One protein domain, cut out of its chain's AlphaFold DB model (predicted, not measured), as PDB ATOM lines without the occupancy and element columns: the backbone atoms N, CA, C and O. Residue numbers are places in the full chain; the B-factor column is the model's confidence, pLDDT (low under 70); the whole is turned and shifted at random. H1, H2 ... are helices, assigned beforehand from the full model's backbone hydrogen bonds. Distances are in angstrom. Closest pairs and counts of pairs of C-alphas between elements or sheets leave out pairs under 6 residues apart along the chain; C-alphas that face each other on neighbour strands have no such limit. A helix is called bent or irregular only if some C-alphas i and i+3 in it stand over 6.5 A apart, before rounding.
ATOM      1  N   PRO A 297     353.370 381.883 806.130       88.69
ATOM      2  CA  PRO A 297     352.917 383.197 806.594       88.69
ATOM      3  C   PRO A 297     353.690 384.359 805.950       88.69
ATOM      4  O   PRO A 297     353.092 385.332 805.495       88.69
ATOM      5  N   SER A 298     355.011 384.242 805.830       88.00
ATOM      6  CA  SER A 298     355.855 385.278 805.222       88.00
ATOM      7  C   SER A 298     355.551 385.459 803.728       88.00
ATOM      8  O   SER A 298     355.588 386.580 803.224       88.00
ATOM      9  N   ARG A 299     355.161 384.386 803.024       89.31
ATOM     10  CA  ARG A 299     354.700 384.457 801.626       89.31
ATOM     11  C   ARG A 299     353.443 385.292 801.453       89.31
ATOM     12  O   ARG A 299     353.402 386.090 800.525       89.31
ATOM     13  N   PHE A 300     352.489 385.189 802.375       90.12
ATOM     14  CA  PHE A 300     351.310 386.059 802.387       90.12
ATOM     15  C   PHE A 300     351.639 387.504 802.785       90.12
ATOM     16  O   PHE A 300     351.065 388.446 802.249       90.12
ATOM     17  N   GLN A 301     352.580 387.701 803.708       90.25
ATOM     18  CA  GLN A 301     353.003 389.043 804.116       90.25
ATOM     19  C   GLN A 301     353.690 389.819 802.980       90.25
ATOM     20  O   GLN A 301     353.539 391.036 802.892       90.25
ATOM     21  N   TYR A 302     354.439 389.125 802.120       91.19
ATOM     22  CA  TYR A 302     355.261 389.721 801.064       91.19
ATOM     23  C   TYR A 302     354.746 389.415 799.648       91.19
ATOM     24  O   TYR A 302     355.534 389.298 798.712       91.19
ATOM     25  N   LEU A 303     353.429 389.302 799.465       91.56
ATOM     26  CA  LEU A 303     352.835 388.986 798.161       91.56
ATOM     27  C   LEU A 303     353.180 390.017 797.075       91.56
ATOM     28  O   LEU A 303     353.640 389.650 795.999       91.56
ATOM     29  N   ASN A 304     353.058 391.313 797.370       92.75
ATOM     30  CA  ASN A 304     353.391 392.360 796.394       92.75
ATOM     31  C   ASN A 304     354.869 392.315 795.986       92.75
ATOM     32  O   ASN A 304     355.215 392.588 794.839       92.75
ATOM     33  N   LEU A 305     355.753 391.925 796.909       93.19
ATOM     34  CA  LEU A 305     357.163 391.719 796.600       93.19
ATOM     35  C   LEU A 305     357.361 390.565 795.613       93.19
ATOM     36  O   LEU A 305     358.195 390.691 794.725       93.19
ATOM     37  N   LEU A 306     356.598 389.475 795.739       92.31
ATOM     38  CA  LEU A 306     356.645 388.344 794.805       92.31
ATOM     39  C   LEU A 306     356.329 388.785 793.373       92.31
ATOM     40  O   LEU A 306     357.026 388.383 792.437       92.31
ATOM     41  N   VAL A 307     355.299 389.620 793.214       94.00
ATOM     42  CA  VAL A 307     354.891 390.178 791.921       94.00
ATOM     43  C   VAL A 307     355.990 391.088 791.375       94.00
ATOM     44  O   VAL A 307     356.537 390.800 790.311       94.00
ATOM     45  N   SER A 308     356.394 392.121 792.126       95.31
ATOM     46  CA  SER A 308     357.427 393.068 791.683       95.31
ATOM     47  C   SER A 308     358.750 392.378 791.364       95.31
ATOM     48  O   SER A 308     359.365 392.679 790.345       95.31
ATOM     49  N   GLN A 309     359.164 391.403 792.180       95.00
ATOM     50  CA  GLN A 309     360.354 390.608 791.903       95.00
ATOM     51  C   GLN A 309     360.215 389.863 790.577       95.00
ATOM     52  O   GLN A 309     361.144 389.848 789.780       95.00
ATOM     53  N   THR A 310     359.073 389.219 790.337       94.50
ATOM     54  CA  THR A 310     358.878 388.426 789.121       94.50
ATOM     55  C   THR A 310     358.950 389.305 787.878       94.50
ATOM     56  O   THR A 310     359.654 388.946 786.936       94.50
ATOM     57  N   VAL A 311     358.326 390.484 787.914       95.88
ATOM     58  CA  VAL A 311     358.438 391.483 786.840       95.88
ATOM     59  C   VAL A 311     359.895 391.915 786.644       95.88
ATOM     60  O   VAL A 311     360.395 391.870 785.519       95.88
ATOM     61  N   ALA A 312     360.600 392.275 787.723       95.00
ATOM     62  CA  ALA A 312     362.003 392.685 787.671       95.00
ATOM     63  C   ALA A 312     362.904 391.594 787.071       95.00
ATOM     64  O   ALA A 312     363.654 391.859 786.133       95.00
ATOM     65  N   CYS A 313     362.793 390.351 787.553       92.88
ATOM     66  CA  CYS A 313     363.578 389.224 787.055       92.88
ATOM     67  C   CYS A 313     363.304 388.958 785.573       92.88
ATOM     68  O   CYS A 313     364.248 388.804 784.806       92.88
ATOM     69  N   GLN A 314     362.035 388.916 785.148       94.12
ATOM     70  CA  GLN A 314     361.709 388.671 783.740       94.12
ATOM     71  C   GLN A 314     362.221 389.790 782.833       94.12
ATOM     72  O   GLN A 314     362.706 389.520 781.738       94.12
ATOM     73  N   ARG A 315     362.194 391.039 783.301       92.88
ATOM     74  CA  ARG A 315     362.779 392.170 782.580       92.88
ATOM     75  C   ARG A 315     364.302 392.061 782.464       92.88
ATOM     76  O   ARG A 315     364.814 392.198 781.359       92.88
ATOM     77  N   VAL A 316     365.012 391.736 783.549       90.69
ATOM     78  CA  VAL A 316     366.474 391.506 783.536       90.69
ATOM     79  C   VAL A 316     366.859 390.321 782.639       90.69
ATOM     80  O   VAL A 316     367.901 390.344 781.992       90.69
ATOM     81  N   LEU A 317     365.996 389.308 782.541       89.50
ATOM     82  CA  LEU A 317     366.162 388.172 781.629       89.50
ATOM     83  C   LEU A 317     365.779 388.485 780.169       89.50
ATOM     84  O   LEU A 317     365.824 387.584 779.332       89.50
ATOM     85  N   GLY A 318     365.381 389.721 779.846       90.62
ATOM     86  CA  GLY A 318     364.971 390.117 778.495       90.62
ATOM     87  C   GLY A 318     363.635 389.513 778.045       90.62
ATOM     88  O   GLY A 318     363.372 389.423 776.848       90.62
ATOM     89  N   ARG A 319     362.790 389.074 778.986       92.44
ATOM     90  CA  ARG A 319     361.491 388.421 778.739       92.44
ATOM     91  C   ARG A 319     360.327 389.105 779.475       92.44
ATOM     92  O   ARG A 319     359.531 388.410 780.105       92.44
ATOM     93  N   PRO A 320     360.180 390.444 779.430       93.25
ATOM     94  CA  PRO A 320     359.129 391.143 780.178       93.25
ATOM     95  C   PRO A 320     357.707 390.637 779.873       93.25
ATOM     96  O   PRO A 320     356.860 390.630 780.758       93.25
ATOM     97  N   GLN A 321     357.453 390.157 778.654       94.81
ATOM     98  CA  GLN A 321     356.180 389.574 778.227       94.81
ATOM     99  C   GLN A 321     355.817 388.272 778.958       94.81
ATOM    100  O   GLN A 321     354.639 387.997 779.148       94.81
ATOM    101  N   ALA A 322     356.807 387.505 779.424       94.12
ATOM    102  CA  ALA A 322     356.581 386.267 780.172       94.12
ATOM    103  C   ALA A 322     356.230 386.526 781.651       94.12
ATOM    104  O   ALA A 322     355.962 385.588 782.399       94.12
ATOM    105  N   ALA A 323     356.248 387.785 782.110       94.75
ATOM    106  CA  ALA A 323     355.985 388.113 783.508       94.75
ATOM    107  C   ALA A 323     354.599 387.652 783.969       94.75
ATOM    108  O   ALA A 323     354.509 387.098 785.059       94.75
ATOM    109  N   GLY A 324     353.557 387.822 783.146       94.88
ATOM    110  CA  GLY A 324     352.189 387.408 783.482       94.88
ATOM    111  C   GLY A 324     352.088 385.915 783.791       94.88
ATOM    112  O   GLY A 324     351.706 385.548 784.898       94.88
ATOM    113  N   GLU A 325     352.549 385.068 782.867       94.75
ATOM    114  CA  GLU A 325     352.544 383.604 783.015       94.75
ATOM    115  C   GLU A 325     353.339 383.140 784.249       94.75
ATOM    116  O   GLU A 325     352.923 382.250 784.990       94.75
ATOM    117  N   VAL A 326     354.493 383.765 784.520       93.94
ATOM    118  CA  VAL A 326     355.320 383.405 785.682       93.94
ATOM    119  C   VAL A 326     354.685 383.881 786.994       93.94
ATOM    120  O   VAL A 326     354.828 383.202 788.015       93.94
ATOM    121  N   ILE A 327     354.002 385.031 786.997       95.56
ATOM    122  CA  ILE A 327     353.238 385.512 788.158       95.56
ATOM    123  C   ILE A 327     352.086 384.547 788.444       95.56
ATOM    124  O   ILE A 327     351.974 384.087 789.581       95.56
ATOM    125  N   GLU A 328     351.297 384.194 787.426       95.50
ATOM    126  CA  GLU A 328     350.200 383.229 787.527       95.50
ATOM    127  C   GLU A 328     350.690 381.914 788.136       95.50
ATOM    128  O   GLU A 328     350.207 381.495 789.191       95.50
ATOM    129  N   HIS A 329     351.737 381.322 787.551       93.25
ATOM    130  CA  HIS A 329     352.320 380.076 788.042       93.25
ATOM    131  C   HIS A 329     352.724 380.162 789.522       93.25
ATOM    132  O   HIS A 329     352.451 379.250 790.303       93.25
ATOM    133  N   LYS A 330     353.358 381.264 789.943       92.31
ATOM    134  CA  LYS A 330     353.779 381.447 791.340       92.31
ATOM    135  C   LYS A 330     352.605 381.640 792.302       92.31
ATOM    136  O   LYS A 330     352.709 381.203 793.451       92.31
ATOM    137  N   ILE A 331     351.523 382.292 791.873       93.75
ATOM    138  CA  ILE A 331     350.320 382.490 792.692       93.75
ATOM    139  C   ILE A 331     349.556 381.172 792.840       93.75
ATOM    140  O   ILE A 331     349.234 380.796 793.968       93.75
ATOM    141  N   VAL A 332     349.348 380.434 791.744       92.88
ATOM    142  CA  VAL A 332     348.748 379.087 791.767       92.88
ATOM    143  C   VAL A 332     349.547 378.176 792.692       92.88
ATOM    144  O   VAL A 332     348.994 377.543 793.583       92.88
ATOM    145  N   GLN A 333     350.871 378.200 792.583       90.62
ATOM    146  CA  GLN A 333     351.745 377.419 793.449       90.62
ATOM    147  C   GLN A 333     351.643 377.800 794.936       90.62
ATOM    148  O   GLN A 333     351.713 376.931 795.804       90.62
ATOM    149  N   LEU A 334     351.487 379.088 795.266       91.75
ATOM    150  CA  LEU A 334     351.250 379.515 796.649       91.75
ATOM    151  C   LEU A 334     349.896 379.015 797.170       91.75
ATOM    152  O   LEU A 334     349.790 378.648 798.340       91.75
ATOM    153  N   TYR A 335     348.881 378.992 796.310       92.56
ATOM    154  CA  TYR A 335     347.569 378.454 796.638       92.56
ATOM    155  C   TYR A 335     347.614 376.940 796.872       92.56
ATOM    156  O   TYR A 335     347.131 376.471 797.897       92.56
ATOM    157  N   GLU A 336     348.254 376.177 795.986       91.25
ATOM    158  CA  GLU A 336     348.457 374.732 796.161       91.25
ATOM    159  C   GLU A 336     349.192 374.424 797.471       91.25
ATOM    160  O   GLU A 336     348.792 373.532 798.219       91.25
ATOM    161  N   ASP A 337     350.232 375.200 797.786       89.56
ATOM    162  CA  ASP A 337     350.972 375.075 799.040       89.56
ATOM    163  C   ASP A 337     350.091 375.381 800.269       89.56
ATOM    164  O   ASP A 337     350.262 374.756 801.319       89.56
ATOM    165  N   LEU A 338     349.145 376.323 800.155       90.81
ATOM    166  CA  LEU A 338     348.156 376.614 801.194       90.81
ATOM    167  C   LEU A 338     347.178 375.443 801.371       90.81
ATOM    168  O   LEU A 338     346.968 375.010 802.503       90.81
ATOM    169  N   CYS A 339     346.620 374.908 800.284       90.44
ATOM    170  CA  CYS A 339     345.704 373.765 800.334       90.44
ATOM    171  C   CYS A 339     346.383 372.529 800.924       90.44
ATOM    172  O   CYS A 339     345.832 371.890 801.816       90.44
ATOM    173  N   ALA A 340     347.606 372.227 800.483       88.38
ATOM    174  CA  ALA A 340     348.392 371.119 801.014       88.38
ATOM    175  C   ALA A 340     348.688 371.291 802.513       88.38
ATOM    176  O   ALA A 340     348.654 370.320 803.262       88.38
ATOM    177  N   PHE A 341     348.955 372.521 802.968       87.31
ATOM    178  CA  PHE A 341     349.144 372.806 804.391       87.31
ATOM    179  C   PHE A 341     347.858 372.612 805.206       87.31
ATOM    180  O   PHE A 341     347.913 372.006 806.271       87.31
ATOM    181  N   LEU A 342     346.718 373.111 804.722       88.50
ATOM    182  CA  LEU A 342     345.435 373.018 805.431       88.50
ATOM    183  C   LEU A 342     344.841 371.604 805.412       88.50
ATOM    184  O   LEU A 342     344.174 371.218 806.366       88.50
ATOM    185  N   GLY A 343     345.093 370.839 804.347       86.00
ATOM    186  CA  GLY A 343     344.673 369.443 804.223       86.00
ATOM    187  C   GLY A 343     345.565 368.454 804.977       86.00
ATOM    188  O   GLY A 343     345.177 367.302 805.150       86.00
ATOM    189  N   ALA A 344     346.749 368.874 805.431       83.56
ATOM    190  CA  ALA A 344     347.604 368.043 806.268       83.56
ATOM    191  C   ALA A 344     347.075 368.019 807.714       83.56
ATOM    192  O   ALA A 344     346.949 369.063 808.359       83.56
ATOM    193  N   GLU A 345     346.817 366.823 808.255       71.00
ATOM    194  CA  GLU A 345     346.513 366.648 809.680       71.00
ATOM    195  C   GLU A 345     347.685 367.174 810.521       71.00
ATOM    196  O   GLU A 345     348.805 366.664 810.464       71.00
ATOM    197  N   THR A 346     347.449 368.239 811.289       66.50
ATOM    198  CA  THR A 346     348.485 368.923 812.077       66.50
ATOM    199  C   THR A 346     348.154 368.897 813.566       66.50
ATOM    200  O   THR A 346     348.001 369.931 814.220       66.50
ATOM    201  N   ASP A 347     348.090 367.694 814.140       66.00
ATOM    202  CA  ASP A 347     347.864 367.529 815.584       66.00
ATOM    203  C   ASP A 347     349.055 367.975 816.442       66.00
ATOM    204  O   ASP A 347     348.899 368.290 817.632       66.00
ATOM    205  N   GLU A 348     350.240 368.083 815.836       79.25
ATOM    206  CA  GLU A 348     351.452 368.506 816.520       79.25
ATOM    207  C   GLU A 348     351.381 369.970 817.005       79.25
ATOM    208  O   GLU A 348     350.928 370.869 816.285       79.25
ATOM    209  N   PRO A 349     351.923 370.282 818.201       76.38
ATOM    210  CA  PRO A 349     351.951 371.646 818.737       76.38
ATOM    211  C   PRO A 349     352.603 372.684 817.809       76.38
ATOM    212  O   PRO A 349     352.241 373.862 817.843       76.38
ATOM    213  N   ALA A 350     353.580 372.270 816.993       74.25
ATOM    214  CA  ALA A 350     354.225 373.135 816.007       74.25
ATOM    215  C   ALA A 350     353.261 373.523 814.870       74.25
ATOM    216  O   ALA A 350     353.177 374.706 814.529       74.25
ATOM    217  N   GLY A 351     352.480 372.561 814.369       79.81
ATOM    218  CA  GLY A 351     351.458 372.778 813.344       79.81
ATOM    219  C   GLY A 351     350.375 373.754 813.802       79.81
ATOM    220  O   GLY A 351     350.094 374.730 813.110       79.81
ATOM    221  N   ARG A 352     349.871 373.611 815.037       83.94
ATOM    222  CA  ARG A 352     348.874 374.548 815.602       83.94
ATOM    223  C   ARG A 352     349.392 375.981 815.717       83.94
ATOM    224  O   ARG A 352     348.666 376.933 815.434       83.94
ATOM    225  N   LYS A 353     350.657 376.163 816.122       84.94
ATOM    226  CA  LYS A 353     351.287 377.496 816.178       84.94
ATOM    227  C   LYS A 353     351.398 378.119 814.788       84.94
ATOM    228  O   LYS A 353     351.142 379.315 814.646       84.94
ATOM    229  N   LEU A 354     351.766 377.318 813.788       84.38
ATOM    230  CA  LEU A 354     351.858 377.759 812.402       84.38
ATOM    231  C   LEU A 354     350.479 378.116 811.834       84.38
ATOM    232  O   LEU A 354     350.337 379.187 811.253       84.38
ATOM    233  N   LEU A 355     349.450 377.305 812.095       89.12
ATOM    234  CA  LEU A 355     348.067 377.592 811.709       89.12
ATOM    235  C   LEU A 355     347.564 378.900 812.339       89.12
ATOM    236  O   LEU A 355     346.993 379.745 811.654       89.12
ATOM    237  N   ALA A 356     347.845 379.128 813.624       88.75
ATOM    238  CA  ALA A 356     347.504 380.385 814.289       88.75
ATOM    239  C   ALA A 356     348.250 381.592 813.685       88.75
ATOM    240  O   ALA A 356     347.682 382.681 813.575       88.75
ATOM    241  N   ALA A 357     349.522 381.426 813.302       88.44
ATOM    242  CA  ALA A 357     350.283 382.465 812.609       88.44
ATOM    243  C   ALA A 357     349.700 382.760 811.222       88.44
ATOM    244  O   ALA A 357     349.480 383.926 810.893       88.44
ATOM    245  N   LEU A 358     349.376 381.715 810.461       90.69
ATOM    246  CA  LEU A 358     348.729 381.826 809.163       90.69
ATOM    247  C   LEU A 358     347.371 382.527 809.278       90.69
ATOM    248  O   LEU A 358     347.121 383.452 808.520       90.69
ATOM    249  N   GLY A 359     346.543 382.188 810.269       91.69
ATOM    250  CA  GLY A 359     345.258 382.853 810.507       91.69
ATOM    251  C   GLY A 359     345.391 384.356 810.789       91.69
ATOM    252  O   GLY A 359     344.618 385.157 810.262       91.69
ATOM    253  N   ARG A 360     346.410 384.775 811.559       92.38
ATOM    254  CA  ARG A 360     346.697 386.207 811.790       92.38
ATOM    255  C   ARG A 360     347.088 386.927 810.503       92.38
ATOM    256  O   ARG A 360     346.609 388.030 810.250       92.38
ATOM    257  N   VAL A 361     347.952 386.308 809.702       91.56
ATOM    258  CA  VAL A 361     348.398 386.876 808.427       91.56
ATOM    259  C   VAL A 361     347.251 386.896 807.416       91.56
ATOM    260  O   VAL A 361     347.031 387.921 806.784       91.56
ATOM    261  N   TRP A 362     346.447 385.838 807.330       93.62
ATOM    262  CA  TRP A 362     345.267 385.762 806.468       93.62
ATOM    263  C   TRP A 362     344.229 386.830 806.811       93.62
ATOM    264  O   TRP A 362     343.699 387.482 805.918       93.62
ATOM    265  N   LYS A 363     343.988 387.097 808.100       94.62
ATOM    266  CA  LYS A 363     343.106 388.198 808.518       94.62
ATOM    267  C   LYS A 363     343.575 389.556 807.981       94.62
ATOM    268  O   LYS A 363     342.744 390.409 807.693       94.62
ATOM    269  N   LYS A 364     344.890 389.759 807.860       94.31
ATOM    270  CA  LYS A 364     345.484 391.024 807.408       94.31
ATOM    271  C   LYS A 364     345.648 391.110 805.884       94.31
ATOM    272  O   LYS A 364     345.440 392.178 805.327       94.31
ATOM    273  N   TYR A 365     346.018 390.011 805.227       94.31
ATOM    274  CA  TYR A 365     346.444 389.989 803.820       94.31
ATOM    275  C   TYR A 365     345.591 389.085 802.919       94.31
ATOM    276  O   TYR A 365     345.806 389.046 801.714       94.31
ATOM    277  N   GLY A 366     344.608 388.366 803.465       92.94
ATOM    278  CA  GLY A 366     343.789 387.416 802.707       92.94
ATOM    279  C   GLY A 366     342.881 388.075 801.667       92.94
ATOM    280  O   GLY A 366     342.602 387.460 800.646       92.94
ATOM    281  N   VAL A 367     342.448 389.324 801.890       94.56
ATOM    282  CA  VAL A 367     341.727 390.113 800.870       94.56
ATOM    283  C   VAL A 367     342.646 390.387 799.682       94.56
ATOM    284  O   VAL A 367     342.319 389.995 798.572       94.56
ATOM    285  N   CYS A 368     343.838 390.931 799.942       94.00
ATOM    286  CA  CYS A 368     344.847 391.193 798.917       94.00
ATOM    287  C   CYS A 368     345.222 389.919 798.142       94.00
ATOM    288  O   CYS A 368     345.329 389.944 796.922       94.00
ATOM    289  N   PHE A 369     345.356 388.772 798.818       94.69
ATOM    290  CA  PHE A 369     345.598 387.501 798.131       94.69
ATOM    291  C   PHE A 369     344.466 387.103 797.174       94.69
ATOM    292  O   PHE A 369     344.752 386.658 796.067       94.69
ATOM    293  N   ARG A 370     343.198 387.283 797.570       93.75
ATOM    294  CA  ARG A 370     342.051 387.032 796.682       93.75
ATOM    295  C   ARG A 370     342.040 387.978 795.486       93.75
ATOM    296  O   ARG A 370     341.881 387.513 794.367       93.75
ATOM    297  N   GLU A 371     342.311 389.260 795.709       94.81
ATOM    298  CA  GLU A 371     342.444 390.241 794.624       94.81
ATOM    299  C   GLU A 371     343.556 389.843 793.641       94.81
ATOM    300  O   GLU A 371     343.371 389.935 792.434       94.81
ATOM    301  N   MET A 372     344.695 389.331 794.121       93.56
ATOM    302  CA  MET A 372     345.758 388.828 793.239       93.56
ATOM    303  C   MET A 372     345.364 387.569 792.467       93.56
ATOM    304  O   MET A 372     345.787 387.423 791.323       93.56
ATOM    305  N   LEU A 373     344.574 386.665 793.058       93.88
ATOM    306  CA  LEU A 373     344.025 385.520 792.325       93.88
ATOM    307  C   LEU A 373     343.135 385.995 791.172       93.88
ATOM    308  O   LEU A 373     343.283 385.515 790.056       93.88
ATOM    309  N   GLU A 374     342.263 386.970 791.424       94.12
ATOM    310  CA  GLU A 374     341.382 387.546 790.401       94.12
ATOM    311  C   GLU A 374     342.163 388.305 789.318       94.12
ATOM    312  O   GLU A 374     341.833 388.220 788.139       94.12
ATOM    313  N   GLN A 375     343.215 389.035 789.700       94.88
ATOM    314  CA  GLN A 375     343.999 389.866 788.778       94.88
ATOM    315  C   GLN A 375     344.982 389.080 787.908       94.88
ATOM    316  O   GLN A 375     345.300 389.520 786.803       94.88
ATOM    317  N   HIS A 376     345.527 387.977 788.419       94.69
ATOM    318  CA  HIS A 376     346.689 387.328 787.810       94.69
ATOM    319  C   HIS A 376     346.503 385.848 787.496       94.69
ATOM    320  O   HIS A 376     347.407 385.270 786.901       94.69
ATOM    321  N   VAL A 377     345.394 385.224 787.894       94.56
ATOM    322  CA  VAL A 377     345.121 383.822 787.567       94.56
ATOM    323  C   VAL A 377     343.940 383.749 786.609       94.56
ATOM    324  O   VAL A 377     342.859 384.286 786.884       94.56
ATOM    325  N   SER A 378     344.158 383.086 785.473       94.12
ATOM    326  CA  SER A 378     343.133 382.839 784.459       94.12
ATOM    327  C   SER A 378     341.918 382.123 785.059       94.12
ATOM    328  O   SER A 378     342.026 381.426 786.073       94.12
ATOM    329  N   GLU A 379     340.739 382.323 784.465       91.88
ATOM    330  CA  GLU A 379     339.520 381.628 784.909       91.88
ATOM    331  C   GLU A 379     339.709 380.109 784.797       91.88
ATOM    332  O   GLU A 379     339.400 379.381 785.736       91.88
ATOM    333  N   GLU A 380     340.325 379.631 783.711       91.12
ATOM    334  CA  GLU A 380     340.592 378.210 783.488       91.12
ATOM    335  C   GLU A 380     341.498 377.619 784.578       91.12
ATOM    336  O   GLU A 380     341.216 376.545 785.121       91.12
ATOM    337  N   ALA A 381     342.576 378.325 784.941       89.62
ATOM    338  CA  ALA A 381     343.437 377.890 786.033       89.62
ATOM    339  C   ALA A 381     342.673 377.897 787.364       89.62
ATOM    340  O   ALA A 381     342.754 376.914 788.101       89.62
ATOM    341  N   ARG A 382     341.868 378.930 787.650       90.38
ATOM    342  CA  ARG A 382     341.047 379.009 788.872       90.38
ATOM    343  C   ARG A 382     340.033 377.873 788.989       90.38
ATOM    344  O   ARG A 382     339.874 377.328 790.079       90.38
ATOM    345  N   GLU A 383     339.384 377.481 787.898       89.38
ATOM    346  CA  GLU A 383     338.441 376.356 787.881       89.38
ATOM    347  C   GLU A 383     339.121 375.009 788.166       89.38
ATOM    348  O   GLU A 383     338.516 374.121 788.769       89.38
ATOM    349  N   SER A 384     340.390 374.867 787.772       88.69
ATOM    350  CA  SER A 384     341.188 373.661 788.020       88.69
ATOM    351  C   SER A 384     341.764 373.565 789.441       88.69
ATOM    352  O   SER A 384     342.235 372.500 789.847       88.69
ATOM    353  N   MET A 385     341.735 374.660 790.211       88.50
ATOM    354  CA  MET A 385     342.339 374.719 791.541       88.50
ATOM    355  C   MET A 385     341.502 373.968 792.596       88.50
ATOM    356  O   MET A 385     340.268 373.994 792.568       88.50
TER     357      MET A 385
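AT A GLANCE: This is residues 297 to 385 of the 388 residues of an uncharacterized protein of Pyrenophora teres f. teres (strain 0-1) (UniProt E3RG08). Long helix H3 is the spine; H2 folds back along its first part, and bent H4 makes an L whose arm H4b packs on H3, while short H1 packs on H4a. The printed part has 89 residues with five named helices, H1 to H5: all helix. It spans 46 by 26 by 21 A and is only just compact, close to loose, with a radius of gyration of the C-alphas of 14.6 A.

IN THESE COORDINATES: Find C-alpha 297 at (352.917, 383.197, 806.594), where H1, residues 297 to 301, begins. H2 is residues 303 to 316; H3, residues 320 to 343, runs 35.5 A and is only just irregular, C-alphas 321 and 324 being 6.9 A apart. H4, residues 349 to 376, assigned as one helix by its hydrogen bonds, is bent, with C-alphas 364 and 367 7.6 A apart; its arms are H4a, 349 to 364, and H4b, 367 to 376. H5, residues 379 to 384, ends at (341.188, 373.661, 788.020).

HOW THE PARTS SIT: Residues 357 to 362 of H4a alone touch H1, closest at the C-alphas of Pro 297 and Leu 358, 5.1 A. H2 and H3 form a hairpin, closest at C-alphas 314 and 320, 5.0 A. Residues 324 to 331 of H3 alone touch H4b, closest at C-alphas 328 and 376, 5.4 A. H5 touches no helix. Every O i to N i+4 pair is within hydrogen-bond range in H1, H2, H4a, H4b and H5, and 18 of 20 in H3.

THE WHOLE: The printed part has no cut, the four links are tight, and residues 346 to 347 are under pLDDT 70.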